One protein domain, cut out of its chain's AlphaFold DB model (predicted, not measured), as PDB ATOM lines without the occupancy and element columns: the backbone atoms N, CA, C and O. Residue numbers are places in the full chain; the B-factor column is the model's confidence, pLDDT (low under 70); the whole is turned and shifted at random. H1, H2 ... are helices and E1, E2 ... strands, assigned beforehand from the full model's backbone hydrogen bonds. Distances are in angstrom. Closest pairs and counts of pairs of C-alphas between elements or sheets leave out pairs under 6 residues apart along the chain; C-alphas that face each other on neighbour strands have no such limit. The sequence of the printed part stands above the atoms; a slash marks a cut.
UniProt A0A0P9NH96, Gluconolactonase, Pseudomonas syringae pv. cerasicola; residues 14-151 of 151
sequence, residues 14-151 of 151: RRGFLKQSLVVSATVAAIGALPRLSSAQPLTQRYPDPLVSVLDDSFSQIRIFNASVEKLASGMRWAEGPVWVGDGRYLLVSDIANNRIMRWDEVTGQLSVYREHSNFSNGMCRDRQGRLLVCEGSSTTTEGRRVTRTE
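What this domain is: This is residues 14 to 151 of the 151 residues of the protein "Gluconolactonase" of Pseudomonas syringae pv. cerasicola (UniProt A0A0P9NH96). With little regular structure, a small sandwich of two sheets bears a free tail, residues 14 to 34, and a far-reaching loop holding H2. The printed part has 138 residues, 49 in named elements, class mixed: H1, H2, then meanders E1 E2 E3 E4 and E5 E6 E7, successive antiparallel neighbours. It is only just loose, close to extended: radius of gyration of the C-alphas 21.2 A, spans 81, 44 and 30 A.

Where its parts are: Find C-alpha 14 at (105.917, 10.231, 34.329); H1 runs to 20. Next come H2, 57 to 61; E1, 79 to 85, 16.9 A; E2, 90 to 95; E3, 100 to 105; E4, 111 to 116; E5, 124 to 126; E6, 132 to 136; E7, 146 to 149, ending at (93.675, 53.975, -2.809).

How they stand to each other: In E1 and E2, a hairpin, find N 83 and O 92 within hydrogen-bond range, 2.9 A. The closest C-alphas of E1 and E5, Gly 81 and Met 124, are 5.2 A apart. Neither helix has O i to N i+4 pairs within range; of O i to N i+3 pairs H1 has 1 of 4, H2 2 of 2.

The domain as a whole: The printed part has no cut; links H1 to H2 and H2 to E1 are long. Residues 14 to 39 have pLDDT under 70.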
ATOM      1  N   ARG A  14     105.597   9.344  35.467       54.94
ATOM      2  CA  ARG A  14     105.917  10.231  34.329       54.94
ATOM      3  C   ARG A  14     104.695  10.863  33.653       54.94
ATOM      4  O   ARG A  14     104.801  11.940  33.075       54.94
ATOM      5  N   ARG A  15     103.515  10.240  33.765       51.59
ATOM      6  CA  ARG A  15     102.255  10.750  33.178       51.59
ATOM      7  C   ARG A  15     101.532  11.788  34.045       51.59
ATOM      8  O   ARG A  15     100.678  12.503  33.525       51.59
ATOM      9  N   GLY A  16     101.869  11.896  35.332       47.16
ATOM     10  CA  GLY A  16     101.301  12.913  36.227       47.16
ATOM     11  C   GLY A  16     101.913  14.299  36.011       47.16
ATOM     12  O   GLY A  16     101.199  15.298  35.981       47.16
ATOM     13  N   PHE A  17     103.224  14.351  35.764       51.66
ATOM     14  CA  PHE A  17     103.974  15.609  35.694       51.66
ATOM     15  C   PHE A  17     103.665  16.448  34.439       51.66
ATOM     16  O   PHE A  17     103.658  17.678  34.503       51.66
ATOM     17  N   LEU A  18     103.322  15.804  33.314       47.97
ATOM     18  CA  LEU A  18     102.912  16.504  32.086       47.97
ATOM     19  C   LEU A  18     101.495  17.100  32.162       47.97
ATOM     20  O   LEU A  18     101.178  18.019  31.412       47.97
ATOM     21  N   LYS A  19     100.629  16.602  33.056       45.38
ATOM     22  CA  LYS A  19      99.256  17.118  33.198       45.38
ATOM     23  C   LYS A  19      99.163  18.347  34.104       45.38
ATOM     24  O   LYS A  19      98.217  19.114  33.967       45.38
ATOM     25  N   GLN A  20     100.138  18.567  34.988       45.56
ATOM     26  CA  GLN A  20     100.167  19.736  35.879       45.56
ATOM     27  C   GLN A  20     100.924  20.941  35.298       45.56
ATOM     28  O   GLN A  20     100.674  22.072  35.704       45.56
ATOM     29  N   SER A  21     101.799  20.735  34.313       44.78
ATOM     30  CA  SER A  21     102.604  21.807  33.706       44.78
ATOM     31  C   SER A  21     101.850  22.625  32.645       44.78
ATOM     32  O   SER A  21     102.217  23.770  32.387       44.78
ATOM     33  N   LEU A  22     100.751  22.105  32.084       45.28
ATOM     34  CA  LEU A  22      99.961  22.830  31.079       45.28
ATOM     35  C   LEU A  22      99.037  23.906  31.682       45.28
ATOM     36  O   LEU A  22      98.679  24.861  30.998       45.28
ATOM     37  N   VAL A  23      98.663  23.781  32.960       45.22
ATOM     38  CA  VAL A  23      97.693  24.689  33.604       45.22
ATOM     39  C   VAL A  23      98.338  26.014  34.040       45.22
ATOM     40  O   VAL A  23      97.655  27.029  34.130       45.22
ATOM     41  N   VAL A  24      99.662  26.054  34.235       45.16
ATOM     42  CA  VAL A  24     100.364  27.251  34.746       45.16
ATOM     43  C   VAL A  24     100.835  28.205  33.634       45.16
ATOM     44  O   VAL A  24     101.036  29.386  33.892       45.16
ATOM     45  N   SER A  25     100.950  27.759  32.376       47.12
ATOM     46  CA  SER A  25     101.437  28.628  31.282       47.12
ATOM     47  C   SER A  25     100.360  29.504  30.626       47.12
ATOM     48  O   SER A  25     100.692  30.475  29.951       47.12
ATOM     49  N   ALA A  26      99.072  29.208  30.821       48.75
ATOM     50  CA  ALA A  26      97.992  29.940  30.151       48.75
ATOM     51  C   ALA A  26      97.660  31.302  30.793       48.75
ATOM     52  O   ALA A  26      97.030  32.141  30.153       48.75
ATOM     53  N   THR A  27      98.083  31.561  32.033       47.31
ATOM     54  CA  THR A  27      97.711  32.789  32.758       47.31
ATOM     55  C   THR A  27      98.650  33.969  32.506       47.31
ATOM     56  O   THR A  27      98.236  35.113  32.670       47.31
ATOM     57  N   VAL A  28      99.883  33.740  32.042       48.59
ATOM     58  CA  VAL A  28     100.860  34.825  31.806       48.59
ATOM     59  C   VAL A  28     100.698  35.471  30.422       48.59
ATOM     60  O   VAL A  28     100.990  36.654  30.256       48.59
ATOM     61  N   ALA A  29     100.156  34.753  29.434       48.62
ATOM     62  CA  ALA A  29      99.983  35.280  28.076       48.62
ATOM     63  C   ALA A  29      98.864  36.337  27.946       48.62
ATOM     64  O   ALA A  29      98.845  37.095  26.979       48.62
ATOM     65  N   ALA A  30      97.945  36.430  28.913       49.22
ATOM     66  CA  ALA A  30      96.786  37.322  28.822       49.22
ATOM     67  C   ALA A  30      97.064  38.776  29.251       49.22
ATOM     68  O   ALA A  30      96.288  39.670  28.921       49.22
ATOM     69  N   ILE A  31      98.168  39.052  29.956       49.66
ATOM     70  CA  ILE A  31      98.442  40.401  30.492       49.66
ATOM     71  C   ILE A  31      98.951  41.355  29.394       49.66
ATOM     72  O   ILE A  31      98.739  42.563  29.471       49.66
ATOM     73  N   GLY A  32      99.572  40.830  28.331       48.97
ATOM     74  CA  GLY A  32     100.127  41.635  27.233       48.97
ATOM     75  C   GLY A  32      99.107  42.143  26.207       48.97
ATOM     76  O   GLY A  32      99.447  43.012  25.409       48.97
ATOM     77  N   ALA A  33      97.876  41.625  26.220       53.38
ATOM     78  CA  ALA A  33      96.855  41.896  25.202       53.38
ATOM     79  C   ALA A  33      95.656  42.705  25.725       53.38
ATOM     80  O   ALA A  33      94.631  42.794  25.049       53.38
ATOM     81  N   LEU A  34      95.750  43.293  26.922       52.56
ATOM     82  CA  LEU A  34      94.698  44.183  27.403       52.56
ATOM     83  C   LEU A  34      94.741  45.495  26.604       52.56
ATOM     84  O   LEU A  34      95.786  46.157  26.591       52.56
ATOM     85  N   PRO A  35      93.635  45.901  25.952       52.06
ATOM     86  CA  PRO A  35      93.571  47.199  25.305       52.06
ATOM     87  C   PRO A  35      93.811  48.268  26.366       52.06
ATOM     88  O   PRO A  35      93.115  48.334  27.383       52.06
ATOM     89  N   ARG A  36      94.826  49.109  26.153       55.94
ATOM     90  CA  ARG A  36      95.004  50.289  26.992       55.94
ATOM     91  C   ARG A  36      93.853  51.234  26.682       55.94
ATOM     92  O   ARG A  36      93.795  51.799  25.593       55.94
ATOM     93  N   LEU A  37      92.943  51.389  27.638       54.97
ATOM     94  CA  LEU A  37      91.961  52.465  27.619       54.97
ATOM     95  C   LEU A  37      92.735  53.788  27.600       54.97
ATOM     96  O   LEU A  37      93.334  54.177  28.603       54.97
ATOM     97  N   SER A  38      92.776  54.445  26.443       59.03
ATOM     98  CA  SER A  38      93.362  55.771  26.298       59.03
ATOM     99  C   SER A  38      92.235  56.785  26.436       59.03
ATOM    100  O   SER A  38      91.634  57.214  25.460       59.03
ATOM    101  N   SER A  39      91.888  57.150  27.669       66.62
ATOM    102  CA  SER A  39      90.991  58.297  27.834       66.62
ATOM    103  C   SER A  39      91.683  59.540  27.276       66.62
ATOM    104  O   SER A  39      92.871  59.753  27.532       66.62
ATOM    105  N   ALA A  40      90.950  60.342  26.503       78.12
ATOM    106  CA  ALA A  40      91.393  61.685  26.169       78.12
ATOM    107  C   ALA A  40      91.609  62.441  27.484       78.12
ATOM    108  O   ALA A  40      90.704  62.539  28.315       78.12
ATOM    109  N   GLN A  41      92.843  62.877  27.721       83.56
ATOM    110  CA  GLN A  41      93.216  63.547  28.961       83.56
ATOM    111  C   GLN A  41      93.523  65.011  28.664       83.56
ATOM    112  O   GLN A  41      94.472  65.272  27.911       83.56
ATOM    113  N   PRO A  42      92.785  65.959  29.269       85.75
ATOM    114  CA  PRO A  42      93.156  67.363  29.230       85.75
ATOM    115  C   PRO A  42      94.585  67.531  29.737       85.75
ATOM    116  O   PRO A  42      94.945  67.022  30.801       85.75
ATOM    117  N   LEU A  43      95.410  68.250  28.979       89.56
ATOM    118  CA  LEU A  43      96.782  68.547  29.395       89.56
ATOM    119  C   LEU A  43      96.833  69.614  30.501       89.56
ATOM    120  O   LEU A  43      97.850  69.775  31.173       89.56
ATOM    121  N   THR A  44      95.727  70.323  30.712       88.88
ATOM    122  CA  THR A  44      95.540  71.359  31.726       88.88
ATOM    123  C   THR A  44      94.074  71.429  32.141       88.88
ATOM    124  O   THR A  44      93.176  71.087  31.376       88.88
ATOM    125  N   GLN A  45      93.831  71.878  33.373       87.00
ATOM    126  CA  GLN A  45      92.490  72.087  33.935       87.00
ATOM    127  C   GLN A  45      92.109  73.574  34.020       87.00
ATOM    128  O   GLN A  45      91.067  73.916  34.573       87.00
ATOM    129  N   ARG A  46      92.971  74.477  33.533       89.31
ATOM    130  CA  ARG A  46      92.751  75.929  33.600       89.31
ATOM    131  C   ARG A  46      92.180  76.463  32.293       89.31
ATOM    132  O   ARG A  46      92.646  76.081  31.225       89.31
ATOM    133  N   TYR A  47      91.246  77.407  32.413       89.50
ATOM    134  CA  TYR A  47      90.686  78.172  31.301       89.50
ATOM    135  C   TYR A  47      91.033  79.668  31.435       89.50
ATOM    136  O   TYR A  47      91.022  80.176  32.560       89.50
ATOM    137  N   PRO A  48      91.296  80.389  30.328       90.62
ATOM    138  CA  PRO A  48      91.559  79.840  28.997       90.62
ATOM    139  C   PRO A  48      92.788  78.921  29.022       90.62
ATOM    140  O   PRO A  48      93.707  79.140  29.812       90.62
ATOM    141  N   ASP A  49      92.780  77.873  28.194       93.00
ATOM    142  CA  ASP A  49      93.874  76.899  28.159       93.00
ATOM    143  C   ASP A  49      95.223  77.609  27.894       93.00
ATOM    144  O   ASP A  49      95.356  78.247  26.842       93.00
ATOM    145  N   PRO A  50      96.210  77.530  28.816       93.38
ATOM    146  CA  PRO A  50      97.511  78.185  28.670       93.38
ATOM    147  C   PRO A  50      98.376  77.628  27.527       93.38
ATOM    148  O   PRO A  50      99.354  78.269  27.153       93.38
ATOM    149  N   LEU A  51      98.043  76.460  26.974       93.38
ATOM    150  CA  LEU A  51      98.701  75.875  25.802       93.38
ATOM    151  C   LEU A  51      98.209  76.495  24.485       93.38
ATOM    152  O   LEU A  51      98.807  76.252  23.438       93.38
ATOM    153  N   VAL A  52      97.145  77.305  24.520       92.06
ATOM    154  CA  VAL A  52      96.607  78.008  23.351       92.06
ATOM    155  C   VAL A  52      97.013  79.479  23.406       92.06
ATOM    156  O   VAL A  52      96.419  80.277  24.134       92.06
ATOM    157  N   SER A  53      98.001  79.845  22.588       92.62
ATOM    158  CA  SER A  53      98.399  81.237  22.365       92.62
ATOM    159  C   SER A  53      97.686  81.804  21.137       92.62
ATOM    160  O   SER A  53      97.743  81.225  20.053       92.62
ATOM    161  N   VAL A  54      96.994  82.929  21.315       93.31
ATOM    162  CA  VAL A  54      96.319  83.647  20.229       93.31
ATOM    163  C   VAL A  54      97.291  84.680  19.667       93.31
ATOM    164  O   VAL A  54      97.728  85.564  20.397       93.31
ATOM    165  N   LEU A  55      97.647  84.540  18.386       95.81
ATOM    166  CA  LEU A  55      98.569  85.451  17.695       95.81
ATOM    167  C   LEU A  55      97.844  86.586  16.955       95.81
ATOM    168  O   LEU A  55      98.443  87.628  16.713       95.81
ATOM    169  N   ASP A  56      96.575  86.371  16.603       97.12
ATOM    170  CA  ASP A  56      95.708  87.325  15.911       97.12
ATOM    171  C   ASP A  56      94.296  87.267  16.508       97.12
ATOM    172  O   ASP A  56      93.757  86.178  16.744       97.12
ATOM    173  N   ASP A  57      93.688  88.429  16.742       95.56
ATOM    174  CA  ASP A  57      92.374  88.551  17.375       95.56
ATOM    175  C   ASP A  57      91.258  87.859  16.576       95.56
ATOM    176  O   ASP A  57      90.274  87.400  17.169       95.56
ATOM    177  N   SER A  58      91.409  87.701  15.255       96.12
ATOM    178  CA  SER A  58      90.440  86.998  14.411       96.12
ATOM    179  C   SER A  58      90.270  85.532  14.820       96.12
ATOM    180  O   SER A  58      89.189  84.966  14.652       96.12
ATOM    181  N   PHE A  59      91.300  84.905  15.401       94.62
ATOM    182  CA  PHE A  59      91.226  83.524  15.882       94.62
ATOM    183  C   PHE A  59      90.251  83.367  17.057       94.62
ATOM    184  O   PHE A  59      89.625  82.316  17.212       94.62
ATOM    185  N   SER A  60      90.047  84.419  17.856       91.50
ATOM    186  CA  SER A  60      89.113  84.390  18.989       91.50
ATOM    187  C   SER A  60      87.666  84.133  18.558       91.50
ATOM    188  O   SER A  60      86.880  83.628  19.353       91.50
ATOM    189  N   GLN A  61      87.318  84.420  17.299       93.75
ATOM    190  CA  GLN A  61      85.977  84.183  16.750       93.75
ATOM    191  C   GLN A  61      85.681  82.701  16.490       93.75
ATOM    192  O   GLN A  61      84.520  82.299  16.494       93.75
ATOM    193  N   ILE A  62      86.717  81.886  16.264       93.31
ATOM    194  CA  ILE A  62      86.591  80.444  15.992       93.31
ATOM    195  C   ILE A  62      87.008  79.580  17.187       93.31
ATOM    196  O   ILE A  62      86.918  78.353  17.137       93.31
ATOM    197  N   ARG A  63      87.458  80.207  18.278       89.94
ATOM    198  CA  ARG A  63      87.842  79.528  19.511       89.94
ATOM    199  C   ARG A  63      86.638  79.384  20.436       89.94
ATOM    200  O   ARG A  63      86.036  80.362  20.866       89.94
ATOM    201  N   ILE A  64      86.382  78.157  20.872       92.12
ATOM    202  CA  ILE A  64      85.530  77.901  22.032       92.12
ATOM    203  C   ILE A  64      86.348  78.218  23.296       92.12
ATOM    204  O   ILE A  64      87.396  77.616  23.528       92.12
ATOM    205  N   PHE A  65      85.905  79.190  24.103       89.75
ATOM    206  CA  PHE A  65      86.666  79.694  25.263       89.75
ATOM    207  C   PHE A  65      87.065  78.588  26.253       89.75
ATOM    208  O   PHE A  65      88.189  78.572  26.755       89.75
ATOM    209  N   ASN A  66      86.148  77.656  26.505       90.31
ATOM    210  CA  ASN A  66      86.318  76.525  27.412       90.31
ATOM    211  C   ASN A  66      86.805  75.243  26.712       90.31
ATOM    212  O   ASN A  66      86.684  74.168  27.290       90.31
ATOM    213  N   ALA A  67      87.334  75.328  25.488       90.19
ATOM    214  CA  ALA A  67      88.045  74.209  24.877       90.19
ATOM    215  C   ALA A  67      89.488  74.150  25.395       90.19
ATOM    216  O   ALA A  67      90.158  75.182  25.526       90.19
ATOM    217  N   SER A  68      89.958  72.935  25.662       90.19
ATOM    218  CA  SER A  68      91.325  72.635  26.084       90.19
ATOM    219  C   SER A  68      91.993  71.644  25.134       90.19
ATOM    220  O   SER A  68      91.338  70.927  24.377       90.19
ATOM    221  N   VAL A  69      93.324  71.628  25.146       93.69
ATOM    222  CA  VAL A  69      94.126  70.654  24.412       93.69
ATOM    223  C   VAL A  69      94.103  69.335  25.174       93.69
ATOM    224  O   VAL A  69      94.520  69.245  26.333       93.69
ATOM    225  N   GLU A  70      93.665  68.287  24.487       92.69
ATOM    226  CA  GLU A  70      93.598  66.938  25.029       92.69
ATOM    227  C   GLU A  70      94.601  66.023  24.334       92.69
ATOM    228  O   GLU A  70      94.767  66.033  23.113       92.69
ATOM    229  N   LYS A  71      95.258  65.173  25.122       93.31
ATOM    230  CA  LYS A  71      96.052  64.072  24.585       93.31
ATOM    231  C   LYS A  71      95.146  62.861  24.414       93.31
ATOM    232  O   LYS A  71      94.817  62.199  25.395       93.31
ATOM    233  N   LEU A  72      94.789  62.564  23.166       93.81
ATOM    234  CA  LEU A  72      93.945  61.415  22.823       93.81
ATOM    235  C   LEU A  72      94.664  60.079  23.034       93.81
ATOM    236  O   LEU A  72      94.082  59.130  23.554       93.81
ATOM    237  N   ALA A  73      95.936  59.999  22.630       92.62
ATOM    238  CA  ALA A  73      96.733  58.786  22.758       92.62
ATOM    239  C   ALA A  73      98.246  59.051  22.773       92.62
ATOM    240  O   ALA A  73      98.718  60.156  22.511       92.62
ATOM    241  N   SER A  74      99.014  58.012  23.102       93.00
ATOM    242  CA  SER A  74     100.484  58.000  23.087       93.00
ATOM    243  C   SER A  74     100.999  56.620  22.662       93.00
ATOM    244  O   SER A  74     100.209  55.691  22.517       93.00
ATOM    245  N   GLY A  75     102.315  56.466  22.485       91.69
ATOM    246  CA  GLY A  75     102.937  55.176  22.141       91.69
ATOM    247  C   GLY A  75     103.203  54.968  20.647       91.69
ATOM    248  O   GLY A  75     103.646  53.893  20.250       91.69
ATOM    249  N   MET A  76     102.969  55.998  19.832       95.62
ATOM    250  CA  MET A  76     103.471  56.086  18.461       95.62
ATOM    251  C   MET A  76     104.890  56.654  18.476       95.62
ATOM    252  O   MET A  76     105.224  57.471  19.337       95.62
ATOM    253  N   ARG A  77     105.726  56.229  17.529       95.50
ATOM    254  CA  ARG A  77     107.089  56.746  17.374       95.50
ATOM    255  C   ARG A  77     107.112  58.001  16.511       95.50
ATOM    256  O   ARG A  77     107.884  58.910  16.800       95.50
ATOM    257  N   TRP A  78     106.288  58.043  15.468       95.56
ATOM    258  CA  TRP A  78     106.166  59.206  14.592       95.56
ATOM    259  C   TRP A  78     104.746  59.284  14.039       95.56
ATOM    260  O   TRP A  78     104.428  58.613  13.063       95.56
ATOM    261  N   ALA A  79     103.911  60.086  14.698       96.94
ATOM    262  CA  ALA A  79     102.515  60.292  14.334       96.94
ATOM    263  C   ALA A  79     102.385  61.356  13.234       96.94
ATOM    264  O   ALA A  79     102.846  62.477  13.429       96.94
ATOM    265  N   GLU A  80     101.747  61.017  12.115       97.31
ATOM    266  CA  GLU A  80     101.532  61.915  10.973       97.31
ATOM    267  C   GLU A  80     100.232  61.603  10.224       97.31
ATOM    268  O   GLU A  80      99.598  60.564  10.433       97.31
ATOM    269  N   GLY A  81      99.846  62.516   9.329       96.69
ATOM    270  CA  GLY A  81      98.745  62.322   8.382       96.69
ATOM    271  C   GLY A  81      97.394  61.951   9.005       96.69
ATOM    272  O   GLY A  81      96.793  60.974   8.559       96.69
ATOM    273  N   PRO A  82      96.900  62.680  10.025       97.94
ATOM    274  CA  PRO A  82      95.622  62.367  10.647       97.94
ATOM    275  C   PRO A  82      94.457  62.499   9.653       97.94
ATOM    276  O   PRO A  82      94.361  63.490   8.930       97.94
ATOM    277  N   VAL A  83      93.525  61.542   9.662       97.94
ATOM    278  CA  VAL A  83      92.272  61.615   8.896       97.94
ATOM    279  C   VAL A  83      91.088  61.131   9.728       97.94
ATOM    280  O   VAL A  83      91.097  60.037  10.293       97.94
ATOM    281  N   TRP A  84      90.053  61.968   9.816       97.56
ATOM    282  CA  TRP A  84      88.810  61.636  10.507       97.56
ATOM    283  C   TRP A  84      87.883  60.809   9.613       97.56
ATOM    284  O   TRP A  84      87.626  61.174   8.463       97.56
ATOM    285  N   VAL A  85      87.348  59.719  10.159       97.06
ATOM    286  CA  VAL A  85      86.401  58.819   9.494       97.06
ATOM    287  C   VAL A  85      85.052  58.929  10.205       97.06
ATOM    288  O   VAL A  85      84.770  58.215  11.163       97.06
ATOM    289  N   GLY A  86      84.229  59.886   9.766       95.12
ATOM    290  CA  GLY A  86      83.013  60.289  10.488       95.12
ATOM    291  C   GLY A  86      81.876  59.262  10.488       95.12
ATOM    292  O   GLY A  86      81.147  59.166  11.466       95.12
ATOM    293  N   ASP A  87      81.762  58.461   9.433       94.44
ATOM    294  CA  ASP A  87      80.854  57.306   9.339       94.44
ATOM    295  C   ASP A  87      81.247  56.162  10.288       94.44
ATOM    296  O   ASP A  87      80.392  55.375  10.687       94.44
ATOM    297  N   GLY A  88      82.522  56.087  10.673       94.75
ATOM    298  CA  GLY A  88      83.038  55.110  11.629       94.75
ATOM    299  C   GLY A  88      83.281  55.647  13.040       94.75
ATOM    300  O   GLY A  88      83.492  54.847  13.947       94.75
ATOM    301  N   ARG A  89      83.256  56.972  13.235       97.12
ATOM    302  CA  ARG A  89      83.613  57.657  14.492       97.12
ATOM    303  C   ARG A  89      85.009  57.298  15.011       97.12
ATOM    304  O   ARG A  89      85.199  56.948  16.176       97.12
ATOM    305  N   TYR A  90      86.005  57.378  14.135       97.44
ATOM    306  CA  TYR A  90      87.395  57.172  14.527       97.44
ATOM    307  C   TYR A  90      88.367  58.054  13.745       97.44
ATOM    308  O   TYR A  90      88.105  58.478  12.618       97.44
ATOM    309  N   LEU A  91      89.521  58.309  14.356       97.81
ATOM    310  CA  LEU A  91      90.646  59.010  13.751       97.81
ATOM    311  C   LEU A  91      91.703  57.989  13.330       97.81
ATOM    312  O   LEU A  91      92.136  57.179  14.152       97.81
ATOM    313  N   LEU A  92      92.147  58.041  12.077       98.12
ATOM    314  CA  LEU A  92      93.338  57.325  11.634       98.12
ATOM    315  C   LEU A  92      94.554  58.242  11.695       98.12
ATOM    316  O   LEU A  92      94.450  59.421  11.367       98.12
ATOM    317  N   VAL A  93      95.702  57.697  12.090       98.19
ATOM    318  CA  VAL A  93      96.996  58.395  12.143       98.19
ATOM    319  C   VAL A  93      98.084  57.404  11.747       98.19
ATOM    320  O   VAL A  93      98.065  56.264  12.210       98.19
ATOM    321  N   SER A  94      99.035  57.798  10.903       97.75
ATOM    322  CA  SER A  94     100.169  56.932  10.579       97.75
ATOM    323  C   SER A  94     101.225  56.984  11.681       97.75
ATOM    324  O   SER A  94     101.600  58.066  12.124       97.75
ATOM    325  N   ASP A  95     101.727  55.822  12.098       97.62
ATOM    326  CA  ASP A  95     102.916  55.675  12.938       97.62
ATOM    327  C   ASP A  95     104.095  55.255  12.047       97.62
ATOM    328  O   ASP A  95     104.464  54.076  11.981       97.62
ATOM    329  N   ILE A  96     104.645  56.232  11.313       96.25
ATOM    330  CA  ILE A  96     105.507  56.020  10.134       96.25
ATOM    331  C   ILE A  96     106.656  55.062  10.449       96.25
ATOM    332  O   ILE A  96     106.893  54.085   9.739       96.25
ATOM    333  N   ALA A  97     107.367  55.328  11.544       94.88
ATOM    334  CA  ALA A  97     108.573  54.592  11.900       94.88
ATOM    335  C   ALA A  97     108.298  53.138  12.326       94.88
ATOM    336  O   ALA A  97     109.197  52.307  12.238       94.88
ATOM    337  N   ASN A  98     107.070  52.828  12.755       96.56
ATOM    338  CA  ASN A  98     106.633  51.468  13.078       96.56
ATOM    339  C   ASN A  98     105.877  50.798  11.915       96.56
ATOM    340  O   ASN A  98     105.353  49.703  12.087       96.56
ATOM    341  N   ASN A  99     105.835  51.430  10.734       96.19
ATOM    342  CA  ASN A  99     105.231  50.904   9.510       96.19
ATOM    343  C   ASN A  99     103.764  50.448   9.673       96.19
ATOM    344  O   ASN A  99     103.360  49.403   9.159       96.19
ATOM    345  N   ARG A 100     102.937  51.252  10.344       97.62
ATOM    346  CA  ARG A 100     101.528  50.922  10.607       97.62
ATOM    347  C   ARG A 100     100.633  52.157  10.627       97.62
ATOM    348  O   ARG A 100     101.085  53.249  10.957       97.62
ATOM    349  N   ILE A 101      99.353  51.956  10.340       98.25
ATOM    350  CA  ILE A 101      98.296  52.948  10.556       98.25
ATOM    351  C   ILE A 101      97.599  52.607  11.871       98.25
ATOM    352  O   ILE A 101      97.189  51.466  12.094       98.25
ATOM    353  N   MET A 102      97.453  53.606  12.729       98.38
ATOM    354  CA  MET A 102      96.766  53.529  14.012       98.38
ATOM    355  C   MET A 102      95.343  54.070  13.886       98.38
ATOM    356  O   MET A 102      95.088  54.980  13.102       98.38
ATOM    357  N   ARG A 103      94.429  53.540  14.698       97.75
ATOM    358  CA  ARG A 103      93.057  54.018  14.862       97.75
ATOM    359  C   ARG A 103      92.819  54.405  16.310       97.75
ATOM    360  O   ARG A 103      92.954  53.558  17.193       97.75
ATOM    361  N   TRP A 104      92.413  55.647  16.530       97.56
ATOM    362  CA  TRP A 104      91.801  56.083  17.777       97.56
ATOM    363  C   TRP A 104      90.280  56.070  17.616       97.56
ATOM    364  O   TRP A 104      89.735  56.786  16.777       97.56
ATOM    365  N   ASP A 105      89.616  55.208  18.374       96.75
ATOM    366  CA  ASP A 105      88.165  55.037  18.362       96.75
ATOM    367  C   ASP A 105      87.506  56.022  19.338       96.75
ATOM    368  O   ASP A 105      87.816  56.015  20.528       96.75
ATOM    369  N   GLU A 106      86.605  56.871  18.844       95.50
ATOM    370  CA  GLU A 106      85.991  57.942  19.643       95.50
ATOM    371  C   GLU A 106      85.057  57.391  20.729       95.50
ATOM    372  O   GLU A 106      84.943  57.961  21.811       95.50
ATOM    373  N   VAL A 107      84.384  56.269  20.453       94.00
ATOM    374  CA  VAL A 107      83.367  55.693  21.345       94.00
ATOM    375  C   VAL A 107      84.012  55.047  22.568       94.00
ATOM    376  O   VAL A 107      83.500  55.151  23.681       94.00
ATOM    377  N   THR A 108      85.133  54.366  22.363       93.25
ATOM    378  CA  THR A 108      85.834  53.599  23.400       93.25
ATOM    379  C   THR A 108      87.072  54.314  23.944       93.25
ATOM    380  O   THR A 108      87.620  53.892  24.964       93.25
ATOM    381  N   GLY A 109      87.550  55.356  23.256       92.06
ATOM    382  CA  GLY A 109      88.842  55.997  23.503       92.06
ATOM    383  C   GLY A 109      90.042  55.096  23.185       92.06
ATOM    384  O   GLY A 109      91.172  55.404  23.552       92.06
ATOM    385  N   GLN A 110      89.859  53.935  22.557       93.31
ATOM    386  CA  GLN A 110      90.965  52.993  22.387       93.31
ATOM    387  C   GLN A 110      91.855  53.360  21.202       93.31
ATOM    388  O   GLN A 110      91.377  53.588  20.090       93.31
ATOM    389  N   LEU A 111      93.173  53.327  21.428       95.44
ATOM    390  CA  LEU A 111      94.161  53.309  20.353       95.44
ATOM    391  C   LEU A 111      94.460  51.854  19.975       95.44
ATOM    392  O   LEU A 111      94.907  51.065  20.807       95.44
ATOM    393  N   SER A 112      94.240  51.507  18.712       96.44
ATOM    394  CA  SER A 112      94.457  50.168  18.156       96.44
ATOM    395  C   SER A 112      95.167  50.255  16.808       96.44
ATOM    396  O   SER A 112      95.210  51.318  16.190       96.44
ATOM    397  N   VAL A 113      95.748  49.151  16.342       98.00
ATOM    398  CA  VAL A 113      96.287  49.093  14.979       98.00
ATOM    399  C   VAL A 113      95.130  48.941  13.997       98.00
ATOM    400  O   VAL A 113      94.289  48.058  14.158       98.00
ATOM    401  N   TYR A 114      95.090  49.804  12.985       97.44
ATOM    402  CA  TYR A 114      94.165  49.705  11.858       97.44
ATOM    403  C   TYR A 114      94.741  48.833  10.742       97.44
ATOM    404  O   TYR A 114      94.054  47.967  10.209       97.44
ATOM    405  N   ARG A 115      96.019  49.054  10.403       97.31
ATOM    406  CA  ARG A 115      96.720  48.332   9.337       97.31
ATOM    407  C   ARG A 115      98.202  48.195   9.664       97.31
ATOM    408  O   ARG A 115      98.890  49.203   9.806       97.31
ATOM    409  N   GLU A 116      98.684  46.960   9.740       97.50
ATOM    410  CA  GLU A 116     100.119  46.653   9.784       97.50
ATOM    411  C   GLU A 116     100.733  46.699   8.382       97.50
ATOM    412  O   GLU A 116     100.023  46.593   7.381       97.50
ATOM    413  N   HIS A 117     102.057  46.833   8.306       95.19
ATOM    414  CA  HIS A 117     102.809  46.845   7.043       95.19
ATOM    415  C   HIS A 117     102.273  47.876   6.039       95.19
ATOM    416  O   HIS A 117     102.087  47.600   4.856       95.19
ATOM    417  N   SER A 118     102.030  49.095   6.517       94.75
ATOM    418  CA  SER A 118     101.404  50.181   5.746       94.75
ATOM    419  C   SER A 118     102.316  50.848   4.703       94.75
ATOM    420  O   SER A 118     102.055  51.973   4.285       94.75
ATOM    421  N   ASN A 119     103.410  50.189   4.312       95.69
ATOM    422  CA  ASN A 119     104.434  50.696   3.396       95.69
ATOM    423  C   ASN A 119     104.956  52.092   3.768       95.69
ATOM    424  O   ASN A 119     105.182  52.946   2.906       95.69
ATOM    425  N   PHE A 120     105.151  52.322   5.068       95.94
ATOM    426  CA  PHE A 120     105.596  53.597   5.628       95.94
ATOM    427  C   PHE A 120     104.688  54.749   5.177       95.94
ATOM    428  O   PHE A 120     105.158  55.766   4.651       95.94
ATOM    429  N   SER A 121     103.378  54.531   5.341       96.12
ATOM    430  CA  SER A 121     102.333  55.524   5.097       96.12
ATOM    431  C   SER A 121     102.616  56.828   5.847       96.12
ATOM    432  O   SER A 121     103.224  56.814   6.913       96.12
ATOM    433  N   ASN A 122     102.200  57.964   5.297       96.06
ATOM    434  CA  ASN A 122     102.320  59.276   5.934       96.06
ATOM    435  C   ASN A 122     100.983  60.015   5.800       96.06
ATOM    436  O   ASN A 122     100.046  59.689   6.522       96.06
ATOM    437  N   GLY A 123     100.865  60.942   4.846       96.44
ATOM    438  CA  GLY A 123      99.636  61.693   4.611       96.44
ATOM    439  C   GLY A 123      98.488  60.792   4.164       96.44
ATOM    440  O   GLY A 123      98.665  59.941   3.289       96.44
ATOM    441  N   MET A 124      97.308  61.012   4.745       97.62
ATOM    442  CA  MET A 124      96.079  60.301   4.406       97.62
ATOM    443  C   MET A 124      94.922  61.279   4.209       97.62
ATOM    444  O   MET A 124      94.850  62.320   4.860       97.62
ATOM    445  N   CYS A 125      93.994  60.939   3.320       97.44
ATOM    446  CA  CYS A 125      92.718  61.638   3.170       97.44
ATOM    447  C   CYS A 125      91.645  60.684   2.628       97.44
ATOM    448  O   CYS A 125      91.944  59.540   2.292       97.44
ATOM    449  N   ARG A 126      90.387  61.129   2.548       96.56
ATOM    450  CA  ARG A 126      89.303  60.351   1.926       96.56
ATOM    451  C   ARG A 126      88.901  60.959   0.591       96.56
ATOM    452  O   ARG A 126      88.849  62.180   0.451       96.56
ATOM    453  N   ASP A 127      88.600  60.107  -0.383       95.81
ATOM    454  CA  ASP A 127      88.000  60.550  -1.637       95.81
ATOM    455  C   ASP A 127      86.483  60.784  -1.504       95.81
ATOM    456  O   ASP A 127      85.877  60.572  -0.452       95.81
ATOM    457  N   ARG A 128      85.838  61.230  -2.591       95.00
ATOM    458  CA  ARG A 128      84.391  61.523  -2.608       95.00
ATOM    459  C   ARG A 128      83.501  60.290  -2.438       95.00
ATOM    460  O   ARG A 128      82.307  60.445  -2.213       95.00
ATOM    461  N   GLN A 129      84.056  59.092  -2.588       95.06
ATOM    462  CA  GLN A 129      83.365  57.829  -2.344       95.06
ATOM    463  C   GLN A 129      83.612  57.314  -0.918       95.06
ATOM    464  O   GLN A 129      83.111  56.250  -0.571       95.06
ATOM    465  N   GLY A 130      84.361  58.056  -0.095       93.19
ATOM    466  CA  GLY A 130      84.710  57.664   1.266       93.19
ATOM    467  C   GLY A 130      85.890  56.697   1.348       93.19
ATOM    468  O   GLY A 130      86.180  56.208   2.437       93.19
ATOM    469  N   ARG A 131      86.595  56.440   0.249       95.88
ATOM    470  CA  ARG A 131      87.740  55.527   0.238       95.88
ATOM    471  C   ARG A 131      88.993  56.214   0.752       95.88
ATOM    472  O   ARG A 131      89.183  57.408   0.501       95.88
ATOM    473  N   LEU A 132      89.863  55.478   1.425       97.06
ATOM    474  CA  LEU A 132      91.105  56.011   1.972       97.06
ATOM    475  C   LEU A 132      92.184  56.152   0.883       97.06
ATOM    476  O   LEU A 132      92.552  55.189   0.210       97.06
ATOM    477  N   LEU A 133      92.721  57.360   0.734       97.81
ATOM    478  CA  LEU A 133      93.911  57.667  -0.058       97.81
ATOM    479  C   LEU A 133      95.114  57.786   0.875       97.81
ATOM    480  O   LEU A 133      95.034  58.476   1.893       97.81
ATOM    481  N   VAL A 134      96.226  57.140   0.524       97.44
ATOM    482  CA  VAL A 134      97.420  57.059   1.375       97.44
ATOM    483  C   VAL A 134      98.675  57.367   0.566       97.44
ATOM    484  O   VAL A 134      98.921  56.759  -0.474       97.44
ATOM    485  N   CYS A 135      99.495  58.290   1.060       96.19
ATOM    486  CA  CYS A 135     100.856  58.500   0.575       96.19
ATOM    487  C   CYS A 135     101.802  57.506   1.260       96.19
ATOM    488  O   CYS A 135     101.929  57.524   2.484       96.19
ATOM    489  N   GLU A 136     102.485  56.670   0.482       95.56
ATOM    490  CA  GLU A 136     103.391  55.614   0.957       95.56
ATOM    491  C   GLU A 136     104.852  55.908   0.567       95.56
ATOM    492  O   GLU A 136     105.125  56.682  -0.359       95.56
ATOM    493  N   GLY A 137     105.805  55.278   1.264       92.00
ATOM    494  CA  GLY A 137     107.242  55.415   0.995       92.00
ATOM    495  C   GLY A 137     107.893  56.649   1.633       92.00
ATOM    496  O   GLY A 137     108.852  57.195   1.088       92.00
ATOM    497  N   SER A 138     107.380  57.130   2.774       80.88
ATOM    498  CA  SER A 138     107.861  58.375   3.398       80.88
ATOM    499  C   SER A 138     109.297  58.294   3.928       80.88
ATOM    500  O   SER A 138     110.026  59.280   3.856       80.88
ATOM    501  N   SER A 139     109.690  57.156   4.503       82.88
ATOM    502  CA  SER A 139     110.939  57.014   5.269       82.88
ATOM    503  C   SER A 139     111.802  55.834   4.825       82.88
ATOM    504  O   SER A 139     112.684  55.402   5.564       82.88
ATOM    505  N   THR A 140     111.537  55.277   3.645       81.94
ATOM    506  CA  THR A 140     112.250  54.109   3.122       81.94
ATOM    507  C   THR A 140     112.740  54.362   1.701       81.94
ATOM    508  O   THR A 140     112.151  55.139   0.953       81.94
ATOM    509  N   THR A 141     113.848  53.714   1.349       80.81
ATOM    510  CA  THR A 141     114.422  53.699  -0.002       80.81
ATOM    511  C   THR A 141     114.042  52.443  -0.783       80.81
ATOM    512  O   THR A 141     114.252  52.405  -1.992       80.81
ATOM    513  N   THR A 142     113.500  51.419  -0.113       83.12
ATOM    514  CA  THR A 142     113.107  50.150  -0.742       83.12
ATOM    515  C   THR A 142     111.681  50.193  -1.272       83.12
ATOM    516  O   THR A 142     111.414  49.656  -2.341       83.12
ATOM    517  N   GLU A 143     110.770  50.864  -0.561       78.12
ATOM    518  CA  GLU A 143     109.429  51.136  -1.079       78.12
ATOM    519  C   GLU A 143     109.467  52.418  -1.911       78.12
ATOM    520  O   GLU A 143     109.809  53.489  -1.409       78.12
ATOM    521  N   GLY A 144     109.098  52.327  -3.189       85.31
ATOM    522  CA  GLY A 144     108.927  53.513  -4.026       85.31
ATOM    523  C   GLY A 144     107.792  54.403  -3.508       85.31
ATOM    524  O   GLY A 144     106.755  53.900  -3.059       85.31
ATOM    525  N   ARG A 145     107.972  55.729  -3.614       93.06
ATOM    526  CA  ARG A 145     106.927  56.716  -3.298       93.06
ATOM    527  C   ARG A 145     105.729  56.522  -4.215       93.06
ATOM    528  O   ARG A 145     105.878  56.506  -5.437       93.06
ATOM    529  N   ARG A 146     104.544  56.419  -3.628       94.56
ATOM    530  CA  ARG A 146     103.292  56.230  -4.366       94.56
ATOM    531  C   ARG A 146     102.107  56.756  -3.578       94.56
ATOM    532  O   ARG A 146     102.191  56.951  -2.368       94.56
ATOM    533  N   VAL A 147     100.999  56.933  -4.283       96.06
ATOM    534  CA  VAL A 147      99.689  57.143  -3.674       96.06
ATOM    535  C   VAL A 147      98.858  55.903  -3.946       96.06
ATOM    536  O   VAL A 147      98.680  55.518  -5.103       96.06
ATOM    537  N   THR A 148      98.371  55.272  -2.889       95.81
ATOM    538  CA  THR A 148      97.459  54.137  -2.979       95.81
ATOM    539  C   THR A 148      96.050  54.582  -2.626       95.81
ATOM    540  O   THR A 148      95.828  55.566  -1.920       95.81
ATOM    541  N   ARG A 149      95.080  53.854  -3.172       96.00
ATOM    542  CA  ARG A 149      93.675  53.975  -2.809       96.00
ATOM    543  C   ARG A 149      93.234  52.634  -2.261       96.00
ATOM    544  O   ARG A 149      93.241  51.649  -3.000       96.00
ATOM    545  N   THR A 150      92.878  52.623  -0.991       84.56
ATOM    546  CA  THR A 150      92.335  51.464  -0.284       84.56
ATOM    547  C   THR A 150      90.847  51.690  -0.010       84.56
ATOM    548  O   THR A 150      90.319  52.705  -0.452       84.56
ATOM    549  N   GLU A 151      90.176  50.730   0.622       71.88
ATOM    550  CA  GLU A 151      88.742  50.721   0.968       71.88
ATOM    551  C   GLU A 151      88.110  52.060   1.373       71.88
ATOM    552  O   GLU A 151      88.791  52.919   1.981       71.88
TER     553      GLU A 151